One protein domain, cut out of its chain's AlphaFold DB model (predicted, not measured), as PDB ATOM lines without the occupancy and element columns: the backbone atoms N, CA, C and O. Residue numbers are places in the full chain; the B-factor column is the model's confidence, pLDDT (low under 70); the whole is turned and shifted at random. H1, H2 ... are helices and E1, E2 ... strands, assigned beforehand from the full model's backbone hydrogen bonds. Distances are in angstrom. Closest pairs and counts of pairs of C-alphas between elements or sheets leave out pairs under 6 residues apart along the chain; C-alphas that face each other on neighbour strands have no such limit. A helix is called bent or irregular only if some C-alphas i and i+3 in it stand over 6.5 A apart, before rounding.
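What this domain is: This is residues 218 to 337 of the 424 residues of the protein "Hypothetical protein" of Chloropicon primus (UniProt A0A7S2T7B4). A twisted sheet of five antiparallel strands has one helix, H1, packed over one face in two layers, with long loops running beyond the strands. Residues 285 to 290 stick out free. The printed part has 120 residues, with E1, E2, E3, E4, H1 and E5 along the chain and sheet order E2, E3, E4, E1, E5; the class is mixed, helices and strands, with 55 residues in named elements, under half. It is compact, with a radius of gyration of the C-alphas of 14.6 A, and elongated, spanning 49 by 30 by 22 A.

How they stand to each other: E1, residues 218 to 226, and E4, residues 273 to 281, are antiparallel neighbours, with N 219 and O 280 2.8 A apart. E2, residues 237 to 243, and E3, residues 255 to 261, form a hairpin, with N 239 and O 259 2.9 A apart. E3 and E4 form another, with N 258 and O 277 2.8 A apart. E2, E3 and E4 are a meander, each the antiparallel neighbour of the one before; with E1 beside E4 they make a Greek key. H1, residues 294 to 305, is on the sheet; its closest C-alphas with E1 are Phe 219 and Pro 294, 4.9 A. Its O i to N i+4 pairs are within hydrogen-bond range in 4 of 8, O i to N i+3 in 5 of 9. E5, residues 326 to 336, is an edge strand antiparallel to E1, with N 220 and O 333 2.9 A apart. E4, H1 and E5 are a split strand-helix-strand unit, E1 between its strands, with a right-handed crossover.

Where its parts are: E1 begins at C-alpha 218 (140.077, 99.605, 167.498) and is 26.2 A long; E4 is 27.0 A. H1 is only just irregular: C-alphas 297 and 300 are 6.8 A apart. E5, 29.7 A long, bends by 54 degrees at residue 329 and ends at C-alpha 336 (135.147, 98.183, 170.869).

The domain as a whole: The C-alphas farthest apart, Pro 231 and Asn 286, are 49.5 A apart. The printed part has no cut. The link E1 to E2 is short; the others are long. Confidence is under 70 at residues 229 to 235, 284 to 292 and 315 to 322.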
ATOM      1  N   VAL A 218     139.683  99.327 168.880       90.94
ATOM      2  CA  VAL A 218     140.077  99.605 167.498       90.94
ATOM      3  C   VAL A 218     139.982 101.103 167.263       90.94
ATOM      4  O   VAL A 218     138.946 101.726 167.496       90.94
ATOM      5  N   PHE A 219     141.072 101.693 166.798       93.69
ATOM      6  CA  PHE A 219     141.125 103.083 166.378       93.69
ATOM      7  C   PHE A 219     140.730 103.181 164.914       93.69
ATOM      8  O   PHE A 219     141.251 102.459 164.062       93.69
ATOM      9  N   ARG A 220     139.796 104.087 164.626       95.44
ATOM     10  CA  ARG A 220     139.247 104.304 163.291       95.44
ATOM     11  C   ARG A 220     139.370 105.770 162.895       95.44
ATOM     12  O   ARG A 220     139.256 106.669 163.731       95.44
ATOM     13  N   CYS A 221     139.566 105.999 161.602       96.19
ATOM     14  CA  CYS A 221     139.433 107.316 160.993       96.19
ATOM     15  C   CYS A 221     138.630 107.208 159.697       96.19
ATOM     16  O   CYS A 221     138.941 106.367 158.859       96.19
ATOM     17  N   ALA A 222     137.645 108.083 159.514       96.38
ATOM     18  CA  ALA A 222     136.988 108.310 158.234       96.38
ATOM     19  C   ALA A 222     137.347 109.717 157.743       96.38
ATOM     20  O   ALA A 222     137.052 110.708 158.411       96.38
ATOM     21  N   CYS A 223     138.001 109.806 156.589       96.00
ATOM     22  CA  CYS A 223     138.384 111.066 155.969       96.00
ATOM     23  C   CYS A 223     137.706 111.218 154.607       96.00
ATOM     24  O   CYS A 223     137.739 110.305 153.784       96.00
ATOM     25  N   VAL A 224     137.109 112.383 154.366       94.94
ATOM     26  CA  VAL A 224     136.634 112.798 153.044       94.94
ATOM     27  C   VAL A 224     137.592 113.857 152.534       94.94
ATOM     28  O   VAL A 224     137.768 114.893 153.173       94.94
ATOM     29  N   ALA A 225     138.198 113.613 151.379       93.56
ATOM     30  CA  ALA A 225     139.151 114.508 150.743       93.56
ATOM     31  C   ALA A 225     138.738 114.817 149.299       93.56
ATOM     32  O   ALA A 225     137.973 114.081 148.681       93.56
ATOM     33  N   LYS A 226     139.245 115.920 148.748       91.44
ATOM     34  CA  LYS A 226     138.988 116.364 147.377       91.44
ATOM     35  C   LYS A 226     140.286 116.410 146.584       91.44
ATOM     36  O   LYS A 226     141.236 117.095 146.964       91.44
ATOM     37  N   LYS A 227     140.322 115.702 145.457       88.56
ATOM     38  CA  LYS A 227     141.410 115.804 144.483       88.56
ATOM     39  C   LYS A 227     141.388 117.174 143.816       88.56
ATOM     40  O   LYS A 227     140.321 117.730 143.544       88.56
ATOM     41  N   LYS A 228     142.572 117.705 143.505       80.50
ATOM     42  CA  LYS A 228     142.673 118.833 142.576       80.50
ATOM     43  C   LYS A 228     142.151 118.392 141.214       80.50
ATOM     44  O   LYS A 228     142.388 117.260 140.792       80.50
ATOM     45  N   GLU A 229     141.422 119.284 140.556       68.19
ATOM     46  CA  GLU A 229     140.852 119.030 139.238       68.19
ATOM     47  C   GLU A 229     141.976 118.661 138.261       68.19
ATOM     48  O   GLU A 229     142.842 119.466 137.929       68.19
ATOM     49  N   SER A 230     141.978 117.400 137.845       60.84
ATOM     50  CA  SER A 230     142.765 116.884 136.730       60.84
ATOM     51  C   SER A 230     141.771 116.356 135.696       60.84
ATOM     52  O   SER A 230     140.643 116.023 136.077       60.84
ATOM     53  N   PRO A 231     142.119 116.314 134.396       55.91
ATOM     54  CA  PRO A 231     141.224 115.775 133.379       55.91
ATOM     55  C   PRO A 231     140.810 114.362 133.793       55.91
ATOM     56  O   PRO A 231     141.649 113.463 133.867       55.91
ATOM     57  N   ALA A 232     139.531 114.214 134.144       53.16
ATOM     58  CA  ALA A 232     138.999 113.016 134.768       53.16
ATOM     59  C   ALA A 232     139.315 111.803 133.889       53.16
ATOM     60  O   ALA A 232     138.779 111.651 132.787       53.16
ATOM     61  N   LYS A 233     140.186 110.915 134.376       55.31
ATOM     62  CA  LYS A 233     140.145 109.537 133.899       55.31
ATOM     63  C   LYS A 233     138.801 108.999 134.370       55.31
ATOM     64  O   LYS A 233     138.571 108.911 135.569       55.31
ATOM     65  N   LYS A 234     137.901 108.712 133.429       56.53
ATOM     66  CA  LYS A 234     136.635 108.045 133.739       56.53
ATOM     67  C   LYS A 234     136.947 106.744 134.479       56.53
ATOM     68  O   LYS A 234     137.694 105.920 133.955       56.53
ATOM     69  N   GLY A 235     136.369 106.578 135.664       63.66
ATOM     70  CA  GLY A 235     136.530 105.388 136.497       63.66
ATOM     71  C   GLY A 235     137.058 105.718 137.891       63.66
ATOM     72  O   GLY A 235     138.078 106.386 138.042       63.66
ATOM     73  N   GLY A 236     136.345 105.242 138.912       77.31
ATOM     74  CA  GLY A 236     136.838 105.247 140.284       77.31
ATOM     75  C   GLY A 236     137.883 104.150 140.509       77.31
ATOM     76  O   GLY A 236     137.977 103.204 139.729       77.31
ATOM     77  N   ASN A 237     138.661 104.273 141.580       87.81
ATOM     78  CA  ASN A 237     139.667 103.288 141.972       87.81
ATOM     79  C   ASN A 237     139.531 102.956 143.461       87.81
ATOM     80  O   ASN A 237     139.098 103.799 144.245       87.81
ATOM     81  N   ILE A 238     139.917 101.744 143.852       91.56
ATOM     82  CA  ILE A 238     139.946 101.300 145.245       91.56
ATOM     83  C   ILE A 238     141.359 100.813 145.538       91.56
ATOM     84  O   ILE A 238     141.882  99.950 144.836       91.56
ATOM     85  N   GLN A 239     141.979 101.370 146.570       91.19
ATOM     86  CA  GLN A 239     143.331 101.010 146.984       91.19
ATOM     87  C   GLN A 239     143.348 100.656 148.464       91.19
ATOM     88  O   GLN A 239     142.753 101.355 149.281       91.19
ATOM     89  N   LEU A 240     144.076  99.598 148.805       92.81
ATOM     90  CA  LEU A 240     144.419  99.263 150.178       92.81
ATOM     91  C   LEU A 240     145.882  99.636 150.415       92.81
ATOM     92  O   LEU A 240     146.773  99.116 149.749       92.81
ATOM     93  N   HIS A 241     146.115 100.522 151.377       93.19
ATOM     94  CA  HIS A 241     147.443 100.845 151.883       93.19
ATOM     95  C   HIS A 241     147.634 100.163 153.233       93.19
ATOM     96  O   HIS A 241     146.740 100.192 154.081       93.19
ATOM     97  N   VAL A 242     148.802  99.563 153.430       92.88
ATOM     98  CA  VAL A 242     149.163  98.876 154.669       92.88
ATOM     99  C   VAL A 242     150.418  99.533 155.222       92.88
ATOM    100  O   VAL A 242     151.459  99.537 154.569       92.88
ATOM    101  N   PHE A 243     150.318 100.088 156.426       92.06
ATOM    102  CA  PHE A 243     151.456 100.626 157.161       92.06
ATOM    103  C   PHE A 243     151.825  99.623 158.246       92.06
ATOM    104  O   PHE A 243     151.058  99.412 159.186       92.06
ATOM    105  N   SER A 244     152.985  98.984 158.105       90.56
ATOM    106  CA  SER A 244     153.468  98.019 159.090       90.56
ATOM    107  C   SER A 244     153.727  98.687 160.450       90.56
ATOM    108  O   SER A 244     153.873  99.915 160.513       90.56
ATOM    109  N   PRO A 245     153.792  97.915 161.546       88.81
ATOM    110  CA  PRO A 245     154.106  98.443 162.870       88.81
ATOM    111  C   PRO A 245     155.343  99.348 162.867       88.81
ATOM    112  O   PRO A 245     156.329  99.080 162.179       88.81
ATOM    113  N   HIS A 246     155.264 100.425 163.641       86.25
ATOM    114  CA  HIS A 246     156.307 101.423 163.881       86.25
ATOM    115  C   HIS A 246     156.802 102.218 162.661       86.25
ATOM    116  O   HIS A 246     157.787 102.944 162.786       86.25
ATOM    117  N   THR A 247     156.113 102.157 161.518       85.31
ATOM    118  CA  THR A 247     156.513 102.901 160.304       85.31
ATOM    119  C   THR A 247     155.953 104.318 160.231       85.31
ATOM    120  O   THR A 247     156.528 105.184 159.569       85.31
ATOM    121  N   VAL A 248     154.832 104.594 160.905       85.88
ATOM    122  CA  VAL A 248     154.175 105.908 160.883       85.88
ATOM    123  C   VAL A 248     153.686 106.283 162.274       85.88
ATOM    124  O   VAL A 248     152.908 105.570 162.894       85.88
ATOM    125  N   GLY A 249     154.164 107.415 162.797       72.31
ATOM    126  CA  GLY A 249     153.718 107.923 164.103       72.31
ATOM    127  C   GLY A 249     153.942 106.959 165.278       72.31
ATOM    128  O   GLY A 249     153.279 107.095 166.298       72.31
ATOM    129  N   GLY A 250     154.840 105.973 165.141       79.25
ATOM    130  CA  GLY A 250     155.073 104.953 166.167       79.25
ATOM    131  C   GLY A 250     153.909 103.973 166.356       79.25
ATOM    132  O   GLY A 250     153.773 103.422 167.445       79.25
ATOM    133  N   ASN A 251     153.080 103.761 165.328       86.69
ATOM    134  CA  ASN A 251     151.917 102.876 165.378       86.69
ATOM    135  C   ASN A 251     152.255 101.482 165.951       86.69
ATOM    136  O   ASN A 251     153.183 100.845 165.454       86.69
ATOM    137  N   PRO A 252     151.527 100.986 166.967       81.88
ATOM    138  CA  PRO A 252     151.872  99.725 167.632       81.88
ATOM    139  C   PRO A 252     151.519  98.495 166.787       81.88
ATOM    140  O   PRO A 252     152.221  97.492 166.817       81.88
ATOM    141  N   HIS A 253     150.443  98.595 166.009       89.69
ATOM    142  CA  HIS A 253     149.944  97.548 165.127       89.69
ATOM    143  C   HIS A 253     149.855  98.056 163.691       89.69
ATOM    144  O   HIS A 253     149.918  99.265 163.435       89.69
ATOM    145  N   THR A 254     149.679  97.131 162.755       92.44
ATOM    146  CA  THR A 254     149.428  97.429 161.347       92.44
ATOM    147  C   THR A 254     148.244  98.392 161.190       92.44
ATOM    148  O   THR A 254     147.147  98.135 161.691       92.44
ATOM    149  N   ILE A 255     148.453  99.492 160.459       94.00
ATOM    150  CA  ILE A 255     147.370 100.388 160.038       94.00
ATOM    151  C   ILE A 255     146.944  99.994 158.628       94.00
ATOM    152  O   ILE A 255     147.752 100.000 157.698       94.00
ATOM    153  N   ARG A 256     145.654  99.716 158.456       94.81
ATOM    154  CA  ARG A 256     145.031  99.472 157.151       94.81
ATOM    155  C   ARG A 256     144.291 100.720 156.716       94.81
ATOM    156  O   ARG A 256     143.490 101.237 157.493       94.81
ATOM    157  N   ALA A 257     144.521 101.179 155.492       95.56
ATOM    158  CA  ALA A 257     143.823 102.319 154.920       95.56
ATOM    159  C   ALA A 257     143.174 101.961 153.578       95.56
ATOM    160  O   ALA A 257     143.863 101.710 152.591       95.56
ATOM    161  N   VAL A 258     141.843 101.965 153.532       95.12
ATOM    162  CA  VAL A 258     141.070 101.760 152.302       95.12
ATOM    163  C   VAL A 258     140.741 103.122 151.704       95.12
ATOM    164  O   VAL A 258     140.005 103.903 152.304       95.12
ATOM    165  N   CYS A 259     141.291 103.403 150.525       94.50
ATOM    166  CA  CYS A 259     141.057 104.623 149.761       94.50
ATOM    167  C   CYS A 259     140.107 104.324 148.601       94.50
ATOM    168  O   CYS A 259     140.424 103.513 147.733       94.50
ATOM    169  N   ILE A 260     138.961 104.995 148.578       93.88
ATOM    170  CA  ILE A 260     137.947 104.876 147.533       93.88
ATOM    171  C   ILE A 260     137.906 106.200 146.786       93.88
ATOM    172  O   ILE A 260     137.559 107.233 147.356       93.88
ATOM    173  N   GLU A 261     138.277 106.175 145.516       91.00
ATOM    174  CA  GLU A 261     138.337 107.355 144.666       91.00
ATOM    175  C   GLU A 261     137.111 107.440 143.763       91.00
ATOM    176  O   GLU A 261     136.761 106.478 143.070       91.00
ATOM    177  N   GLY A 262     136.491 108.617 143.733       87.50
ATOM    178  CA  GLY A 262     135.297 108.878 142.949       87.50
ATOM    179  C   GLY A 262     134.189 107.870 143.244       87.50
ATOM    180  O   GLY A 262     133.963 107.468 144.385       87.50
ATOM    181  N   ASN A 263     133.497 107.428 142.197       85.50
ATOM    182  CA  ASN A 263     132.286 106.628 142.344       85.50
ATOM    183  C   ASN A 263     132.508 105.100 142.285       85.50
ATOM    184  O   ASN A 263     131.602 104.369 141.897       85.50
ATOM    185  N   ALA A 264     133.701 104.598 142.638       88.88
ATOM    186  CA  ALA A 264     134.048 103.175 142.479       88.88
ATOM    187  C   ALA A 264     133.084 102.211 143.198       88.88
ATOM    188  O   ALA A 264     132.836 101.112 142.713       88.88
ATOM    189  N   LEU A 265     132.545 102.639 144.346       90.25
ATOM    190  CA  LEU A 265     131.627 101.859 145.180       90.25
ATOM    191  C   LEU A 265     130.277 102.546 145.391       90.25
ATOM    192  O   LEU A 265     129.570 102.188 146.320       90.25
ATOM    193  N   ASN A 266     129.920 103.572 144.613       89.69
ATOM    194  CA  ASN A 266     128.678 104.323 144.846       89.69
ATOM    195  C   ASN A 266     128.516 104.871 146.280       89.69
ATOM    196  O   ASN A 266     127.405 105.039 146.778       89.69
ATOM    197  N   THR A 267     129.636 105.165 146.947       84.62
ATOM    198  CA  THR A 267     129.678 105.691 148.319       84.62
ATOM    199  C   THR A 267     129.812 107.212 148.380       84.62
ATOM    200  O   THR A 267     129.620 107.791 149.447       84.62
ATOM    201  N   CYS A 268     130.142 107.887 147.269       81.50
ATOM    202  CA  CYS A 268     130.262 109.344 147.232       81.50
ATOM    203  C   CYS A 268     129.709 109.947 145.931       81.50
ATOM    204  O   CYS A 268     129.802 109.360 144.859       81.50
ATOM    205  N   GLY A 269     129.121 111.144 146.028       79.44
ATOM    206  CA  GLY A 269     128.371 111.767 144.928       79.44
ATOM    207  C   GLY A 269     129.204 112.526 143.886       79.44
ATOM    208  O   GLY A 269     128.626 113.179 143.022       79.44
ATOM    209  N   SER A 270     130.540 112.513 143.966       83.88
ATOM    210  CA  SER A 270     131.409 113.260 143.044       83.88
ATOM    211  C   SER A 270     132.679 112.489 142.710       83.88
ATOM    212  O   SER A 270     133.370 112.006 143.600       83.88
ATOM    213  N   GLU A 271     133.054 112.474 141.428       84.81
ATOM    214  CA  GLU A 271     134.304 111.861 140.946       84.81
ATOM    215  C   GLU A 271     135.572 112.529 141.508       84.81
ATOM    216  O   GLU A 271     136.645 111.928 141.508       84.81
ATOM    217  N   SER A 272     135.458 113.765 142.005       88.56
ATOM    218  CA  SER A 272     136.577 114.508 142.599       88.56
ATOM    219  C   SER A 272     136.846 114.155 144.064       88.56
ATOM    220  O   SER A 272     137.867 114.577 144.611       88.56
ATOM    221  N   LEU A 273     135.941 113.415 144.710       91.38
ATOM    222  CA  LEU A 273     136.072 113.048 146.114       91.38
ATOM    223  C   LEU A 273     136.844 111.741 146.282       91.38
ATOM    224  O   LEU A 273     136.843 110.863 145.421       91.38
ATOM    225  N   VAL A 274     137.507 111.630 147.425       92.56
ATOM    226  CA  VAL A 274     138.184 110.427 147.895       92.56
ATOM    227  C   VAL A 274     137.738 110.185 149.325       92.56
ATOM    228  O   VAL A 274     137.788 111.097 150.150       92.56
ATOM    229  N   VAL A 275     137.305 108.966 149.617       94.62
ATOM    230  CA  VAL A 275     136.961 108.535 150.971       94.62
ATOM    231  C   VAL A 275     138.048 107.593 151.466       94.62
ATOM    232  O   VAL A 275     138.365 106.611 150.797       94.62
ATOM    233  N   ILE A 276     138.632 107.902 152.617       95.88
ATOM    234  CA  ILE A 276     139.747 107.160 153.204       95.88
ATOM    235  C   ILE A 276     139.311 106.637 154.572       95.88
ATOM    236  O   ILE A 276     139.019 107.420 155.475       95.88
ATOM    237  N   TYR A 277     139.300 105.317 154.729       96.00
ATOM    238  CA  TYR A 277     139.024 104.650 155.999       96.00
ATOM    239  C   TYR A 277     140.302 104.050 156.562       96.00
ATOM    240  O   TYR A 277     140.885 103.185 155.918       96.00
ATOM    241  N   LEU A 278     140.716 104.467 157.759       95.88
ATOM    242  CA  LEU A 278     141.842 103.876 158.478       95.88
ATOM    243  C   LEU A 278     141.346 103.016 159.640       95.88
ATOM    244  O   LEU A 278     140.369 103.366 160.308       95.88
ATOM    245  N   SER A 279     142.049 101.916 159.893       94.88
ATOM    246  CA  SER A 279     141.811 100.998 161.006       94.88
ATOM    247  C   SER A 279     143.134 100.532 161.606       94.88
ATOM    248  O   SER A 279     144.044 100.165 160.865       94.88
ATOM    249  N   CYS A 280     143.230 100.533 162.934       92.75
ATOM    250  CA  CYS A 280     144.377 100.028 163.687       92.75
ATOM    251  C   CYS A 280     143.906  99.476 165.031       92.75
ATOM    252  O   CYS A 280     143.101 100.117 165.710       92.75
ATOM    253  N   ARG A 281     144.436  98.330 165.462       90.06
ATOM    254  CA  ARG A 281     144.213  97.860 166.835       90.06
ATOM    255  C   ARG A 281     144.974  98.752 167.822       90.06
ATOM    256  O   ARG A 281     146.123  99.129 167.572       90.06
ATOM    257  N   ALA A 282     144.339  99.100 168.935       85.56
ATOM    258  CA  ALA A 282     144.988  99.802 170.035       85.56
ATOM    259  C   ALA A 282     145.928  98.856 170.800       85.56
ATOM    260  O   ALA A 282     145.666  97.659 170.884       85.56
ATOM    261  N   GLN A 283     147.008  99.381 171.373       78.69
ATOM    262  CA  GLN A 283     147.858  98.603 172.277       78.69
ATOM    263  C   GLN A 283     147.151  98.399 173.622       78.69
ATOM    264  O   GLN A 283     146.571  99.341 174.171       78.69
ATOM    265  N   ALA A 284     147.216  97.184 174.163       66.31
ATOM    266  CA  ALA A 284     146.760  96.889 175.511       66.31
ATOM    267  C   ALA A 284     147.821  97.353 176.529       66.31
ATOM    268  O   ALA A 284     148.705  96.573 176.846       66.31
ATOM    269  N   GLN A 285     147.792  98.628 176.971       60.22
ATOM    270  CA  GLN A 285     148.112  99.060 178.355       60.22
ATOM    271  C   GLN A 285     148.095 100.595 178.602       60.22
ATOM    272  O   GLN A 285     148.401 101.411 177.739       60.22
ATOM    273  N   ASN A 286     147.731 100.926 179.851       46.88
ATOM    274  CA  ASN A 286     147.601 102.197 180.590       46.88
ATOM    275  C   ASN A 286     146.821 103.394 179.967       46.88
ATOM    276  O   ASN A 286     147.339 104.123 179.119       46.88
ATOM    277  N   PRO A 287     145.614 103.717 180.492       48.12
ATOM    278  CA  PRO A 287     144.701 104.747 179.966       48.12
ATOM    279  C   PRO A 287     145.123 106.211 180.208       48.12
ATOM    280  O   PRO A 287     144.353 107.121 179.910       48.12
ATOM    281  N   SER A 288     146.306 106.467 180.772       45.97
ATOM    282  CA  SER A 288     146.708 107.786 181.288       45.97
ATOM    283  C   SER A 288     147.741 108.541 180.441       45.97
ATOM    284  O   SER A 288     148.175 109.617 180.849       45.97
ATOM    285  N   SER A 289     148.133 108.035 179.265       52.56
ATOM    286  CA  SER A 289     149.058 108.750 178.371       52.56
ATOM    287  C   SER A 289     148.348 109.295 177.123       52.56
ATOM    288  O   SER A 289     147.626 108.571 176.441       52.56
ATOM    289  N   GLU A 290     148.584 110.567 176.777       48.44
ATOM    290  CA  GLU A 290     148.084 111.244 175.555       48.44
ATOM    291  C   GLU A 290     148.391 110.489 174.242       48.44
ATOM    292  O   GLU A 290     147.745 110.720 173.218       48.44
ATOM    293  N   ARG A 291     149.326 109.529 174.277       53.47
ATOM    294  CA  ARG A 291     149.696 108.647 173.155       53.47
ATOM    295  C   ARG A 291     148.629 107.604 172.789       53.47
ATOM    296  O   ARG A 291     148.841 106.811 171.880       53.47
ATOM    297  N   THR A 292     147.481 107.611 173.465       67.94
ATOM    298  CA  THR A 292     146.396 106.624 173.305       67.94
ATOM    299  C   THR A 292     145.174 107.143 172.536       67.94
ATOM    300  O   THR A 292     144.154 106.458 172.475       67.94
ATOM    301  N   SER A 293     145.232 108.341 171.934       85.25
ATOM    302  CA  SER A 293     144.119 108.827 171.104       85.25
ATOM    303  C   SER A 293     144.166 108.244 169.678       85.25
ATOM    304  O   SER A 293     145.252 108.140 169.097       85.25
ATOM    305  N   PRO A 294     143.010 107.932 169.052       90.19
ATOM    306  CA  PRO A 294     142.963 107.472 167.660       90.19
ATOM    307  C   PRO A 294     143.642 108.438 166.691       90.19
ATOM    308  O   PRO A 294     144.292 108.018 165.738       90.19
ATOM    309  N   ARG A 295     143.516 109.744 166.956       90.69
ATOM    310  CA  ARG A 295     144.144 110.790 166.156       90.69
ATOM    311  C   ARG A 295     145.664 110.677 166.184       90.69
ATOM    312  O   ARG A 295     146.273 110.643 165.125       90.69
ATOM    313  N   HIS A 296     146.264 110.552 167.366       87.50
ATOM    314  CA  HIS A 296     147.718 110.456 167.508       87.50
ATOM    315  C   HIS A 296     148.314 109.288 166.705       87.50
ATOM    316  O   HIS A 296     149.329 109.457 166.036       87.50
ATOM    317  N   VAL A 297     147.656 108.124 166.726       89.44
ATOM    318  CA  VAL A 297     148.134 106.914 166.035       89.44
ATOM    319  C   VAL A 297     147.906 106.980 164.522       89.44
ATOM    320  O   VAL A 297     148.763 106.566 163.745       89.44
ATOM    321  N   LEU A 298     146.750 107.484 164.082       92.62
ATOM    322  CA  LEU A 298     146.329 107.398 162.680       92.62
ATOM    323  C   LEU A 298     146.729 108.613 161.834       92.62
ATOM    324  O   LEU A 298     146.801 108.498 160.610       92.62
ATOM    325  N   GLU A 299     147.002 109.769 162.443       90.94
ATOM    326  CA  GLU A 299     147.288 111.009 161.708       90.94
ATOM    327  C   GLU A 299     148.559 110.893 160.857       90.94
ATOM    328  O   GLU A 299     148.580 111.376 159.725       90.94
ATOM    329  N   GLY A 300     149.583 110.177 161.339       90.06
ATOM    330  CA  GLY A 300     150.812 109.928 160.580       90.06
ATOM    331  C   GLY A 300     150.559 109.185 159.263       90.06
ATOM    332  O   GLY A 300     151.089 109.578 158.223       90.06
ATOM    333  N   ALA A 301     149.704 108.158 159.292       92.69
ATOM    334  CA  ALA A 301     149.268 107.433 158.100       92.69
ATOM    335  C   ALA A 301     148.383 108.312 157.203       92.69
ATOM    336  O   ALA A 301     148.581 108.363 155.989       92.69
ATOM    337  N   LEU A 302     147.443 109.061 157.788       93.25
ATOM    338  CA  LEU A 302     146.547 109.927 157.023       93.25
ATOM    339  C   LEU A 302     147.306 111.046 156.288       93.25
ATOM    340  O   LEU A 302     146.996 111.313 155.131       93.25
ATOM    341  N   CYS A 303     148.345 111.631 156.894       91.44
ATOM    342  CA  CYS A 303     149.201 112.646 156.263       91.44
ATOM    343  C   CYS A 303     149.947 112.136 155.020       91.44
ATOM    344  O   CYS A 303     150.402 112.935 154.201       91.44
ATOM    345  N   LYS A 304     150.099 110.815 154.864       90.25
ATOM    346  CA  LYS A 304     150.668 110.204 153.654       90.25
ATOM    347  C   LYS A 304     149.643 110.065 152.527       90.25
ATOM    348  O   LYS A 304     150.047 109.915 151.378       90.25
ATOM    349  N   LEU A 305     148.349 110.119 152.845       92.31
ATOM    350  CA  LEU A 305     147.247 109.854 151.915       92.31
ATOM    351  C   LEU A 305     146.422 111.107 151.581       92.31
ATOM    352  O   LEU A 305     145.803 111.159 150.521       92.31
ATOM    353  N   ALA A 306     146.416 112.120 152.451       92.06
ATOM    354  CA  ALA A 306     145.695 113.376 152.257       92.06
ATOM    355  C   ALA A 306     146.424 114.567 152.903       92.06
ATOM    356  O   ALA A 306     147.122 114.425 153.906       92.06
ATOM    357  N   SER A 307     146.225 115.761 152.341       91.62
ATOM    358  CA  SER A 307     146.689 117.021 152.935       91.62
ATOM    359  C   SER A 307     145.697 117.513 153.990       91.62
ATOM    360  O   SER A 307     144.517 117.686 153.684       91.62
ATOM    361  N   LEU A 308     146.177 117.763 155.213       90.06
ATOM    362  CA  LEU A 308     145.355 118.160 156.370       90.06
ATOM    363  C   LEU A 308     145.388 119.664 156.686       90.06
ATOM    364  O   LEU A 308     144.808 120.082 157.677       90.06
ATOM    365  N   GLN A 309     146.075 120.472 155.876       79.25
ATOM    366  CA  GLN A 309     146.472 121.851 156.210       79.25
ATOM    367  C   GLN A 309     145.330 122.803 156.572       79.25
ATOM    368  O   GLN A 309     145.525 123.714 157.368       79.25
ATOM    369  N   ASP A 310     144.159 122.606 155.975       77.56
ATOM    370  CA  ASP A 310     143.009 123.497 156.134       77.56
ATOM    371  C   ASP A 310     141.993 123.001 157.173       77.56
ATOM    372  O   ASP A 310     140.887 123.530 157.250       77.56
ATOM    373  N   LEU A 311     142.328 121.951 157.929       82.25
ATOM    374  CA  LEU A 311     141.458 121.409 158.966       82.25
ATOM    375  C   LEU A 311     141.759 122.026 160.331       82.25
ATOM    376  O   LEU A 311     142.908 122.299 160.679       82.25
ATOM    377  N   ASP A 312     140.717 122.164 161.145       72.62
ATOM    378  CA  ASP A 312     140.866 122.623 162.521       72.62
ATOM    379  C   ASP A 312     141.744 121.658 163.333       72.62
ATOM    380  O   ASP A 312     141.513 120.445 163.415       72.62
ATOM    381  N   GLY A 313     142.790 122.219 163.938       70.94
ATOM    382  CA  GLY A 313     143.803 121.467 164.668       70.94
ATOM    383  C   GLY A 313     144.770 120.689 163.776       70.94
ATOM    384  O   GLY A 313     145.329 119.714 164.264       70.94
ATOM    385  N   ALA A 314     144.939 121.043 162.497       72.31
ATOM    386  CA  ALA A 314     145.927 120.432 161.604       72.31
ATOM    387  C   ALA A 314     147.316 120.287 162.265       72.31
ATOM    388  O   ALA A 314     147.723 121.168 163.030       72.31
ATOM    389  N   PRO A 315     148.068 119.210 161.972       67.75
ATOM    390  CA  PRO A 315     149.412 119.055 162.511       67.75
ATOM    391  C   PRO A 315     150.315 120.211 162.072       67.75
ATOM    392  O   PRO A 315     150.313 120.592 160.902       67.75
ATOM    393  N   GLU A 316     151.158 120.710 162.985       58.66
ATOM    394  CA  GLU A 316     152.121 121.798 162.716       58.66
ATOM    395  C   GLU A 316     153.069 121.486 161.536       58.66
ATOM    396  O   GLU A 316     153.607 122.392 160.904       58.66
ATOM    397  N   LEU A 317     153.248 120.199 161.209       53.81
ATOM    398  CA  LEU A 317     154.081 119.690 160.113       53.81
ATOM    399  C   LEU A 317     153.302 119.282 158.848       53.81
ATOM    400  O   LEU A 317     153.864 118.581 158.004       53.81
ATOM    401  N   ALA A 318     152.035 119.679 158.687       57.41
ATOM    402  CA  ALA A 318     151.270 119.391 157.474       57.41
ATOM    403  C   ALA A 318     151.987 119.957 156.228       57.41
ATOM    404  O   ALA A 318     151.899 121.144 155.913       57.41
ATOM    405  N   SER A 319     152.735 119.109 155.515       52.72
ATOM    406  CA  SER A 319     153.495 119.510 154.331       52.72
ATOM    407  C   SER A 319     152.563 119.834 153.168       52.72
ATOM    408  O   SER A 319     151.625 119.072 152.924       52.72
ATOM    409  N   GLU A 320     152.868 120.893 152.406       52.53
ATOM    410  CA  GLU A 320     152.210 121.204 151.126       52.53
ATOM    411  C   GLU A 320     152.610 120.146 150.088       52.53
ATOM    412  O   GLU A 320     153.396 120.395 149.174       52.53
ATOM    413  N   SER A 321     152.097 118.924 150.223       63.06
ATOM    414  CA  SER A 321     152.170 117.975 149.124       63.06
ATOM    415  C   SER A 321     151.183 118.434 148.064       63.06
ATOM    416  O   SER A 321     149.966 118.368 148.248       63.06
ATOM    417  N   LYS A 322     151.707 118.957 146.953       61.41
ATOM    418  CA  LYS A 322     150.880 119.514 145.876       61.41
ATOM    419  C   LYS A 322     149.992 118.466 145.200       61.41
ATOM    420  O   LYS A 322     148.992 118.881 144.608       61.41
ATOM    421  N   ASP A 323     150.317 117.185 145.361       80.69
ATOM    422  CA  ASP A 323     149.696 116.057 144.666       80.69
ATOM    423  C   ASP A 323     148.683 115.278 145.524       80.69
ATOM    424  O   ASP A 323     147.878 114.523 144.977       80.69
ATOM    425  N   LEU A 324     148.676 115.466 146.850       88.69
ATOM    426  CA  LEU A 324     147.713 114.789 147.727       88.69
ATOM    427  C   LEU A 324     146.326 115.455 147.668       88.69
ATOM    428  O   LEU A 324     146.226 116.681 147.541       88.69
ATOM    429  N   PRO A 325     145.234 114.677 147.798       91.31
ATOM    430  CA  PRO A 325     143.895 115.237 147.917       91.31
ATOM    431  C   PRO A 325     143.778 116.067 149.204       91.31
ATOM    432  O   PRO A 325     144.296 115.692 150.256       91.31
ATOM    433  N   LYS A 326     143.085 117.205 149.128       92.56
ATOM    434  CA  LYS A 326     142.851 118.102 150.267       92.56
ATOM    435  C   LYS A 326     141.737 117.537 151.139       92.56
ATOM    436  O   LYS A 326     140.615 117.389 150.659       92.56
ATOM    437  N   ALA A 327     142.031 117.223 152.394       93.69
ATOM    438  CA  ALA A 327     141.031 116.749 153.338       93.69
ATOM    439  C   ALA A 327     139.987 117.845 153.613       93.69
ATOM    440  O   ALA A 327     140.319 119.016 153.784       93.69
ATOM    441  N   LEU A 328     138.718 117.449 153.609       92.94
ATOM    442  CA  LEU A 328     137.555 118.296 153.886       92.94
ATOM    443  C   LEU A 328     136.946 117.976 155.254       92.94
ATOM    444  O   LEU A 328     136.413 118.859 155.915       92.94
ATOM    445  N   LEU A 329     137.005 116.706 155.656       93.25
ATOM    446  CA  LEU A 329     136.481 116.205 156.919       93.25
ATOM    447  C   LEU A 329     137.342 115.035 157.386       93.25
ATOM    448  O   LEU A 329     137.658 114.155 156.587       93.25
ATOM    449  N   CYS A 330     137.669 114.993 158.675       94.88
ATOM    450  CA  CYS A 330     138.289 113.838 159.320       94.88
ATOM    451  C   CYS A 330     137.557 113.533 160.625       94.88
ATOM    452  O   CYS A 330     137.492 114.377 161.516       94.88
ATOM    453  N   LEU A 331     137.025 112.321 160.738       95.56
ATOM    454  CA  LEU A 331     136.385 111.810 161.941       95.56
ATOM    455  C   LEU A 331     137.254 110.706 162.532       95.56
ATOM    456  O   LEU A 331     137.399 109.650 161.923       95.56
ATOM    457  N   TYR A 332     137.777 110.939 163.731       94.81
ATOM    458  CA  TYR A 332     138.512 109.947 164.508       94.81
ATOM    459  C   TYR A 332     137.618 109.407 165.617       94.81
ATOM    460  O   TYR A 332     137.006 110.187 166.346       94.81
ATOM    461  N   TYR A 333     137.553 108.089 165.769       94.06
ATOM    462  CA  TYR A 333     136.769 107.469 166.831       94.06
ATOM    463  C   TYR A 333     137.379 106.142 167.279       94.06
ATOM    464  O   TYR A 333     138.153 105.503 166.563       94.06
ATOM    465  N   THR A 334     137.022 105.746 168.495       92.56
ATOM    466  CA  THR A 334     137.386 104.453 169.071       92.56
ATOM    467  C   THR A 334     136.171 103.546 169.027       92.56
ATOM    468  O   THR A 334     135.081 103.950 169.425       92.56
ATOM    469  N   GLN A 335     136.371 102.315 168.580       89.81
ATOM    470  CA  GLN A 335     135.374 101.258 168.605       89.81
ATOM    471  C   GLN A 335     135.843 100.143 169.544       89.81
ATOM    472  O   GLN A 335     137.043  99.899 169.673       89.81
ATOM    473  N   ARG A 336     134.898  99.459 170.191       86.69
ATOM    474  CA  ARG A 336     135.147  98.183 170.869       86.69
ATOM    475  C   ARG A 336     135.641  97.152 169.841       86.69
ATOM    476  O   ARG A 336     135.055  97.054 168.764       86.69
ATOM    477  N   ASP A 337     136.716  96.433 170.149       86.88
ATOM    478  CA  ASP A 337     137.179  95.307 169.333       86.88
ATOM    479  C   ASP A 337     136.265  94.111 169.601       86.88
ATOM    480  O   ASP A 337     136.253  93.588 170.710       86.88
TER     481      ASP A 337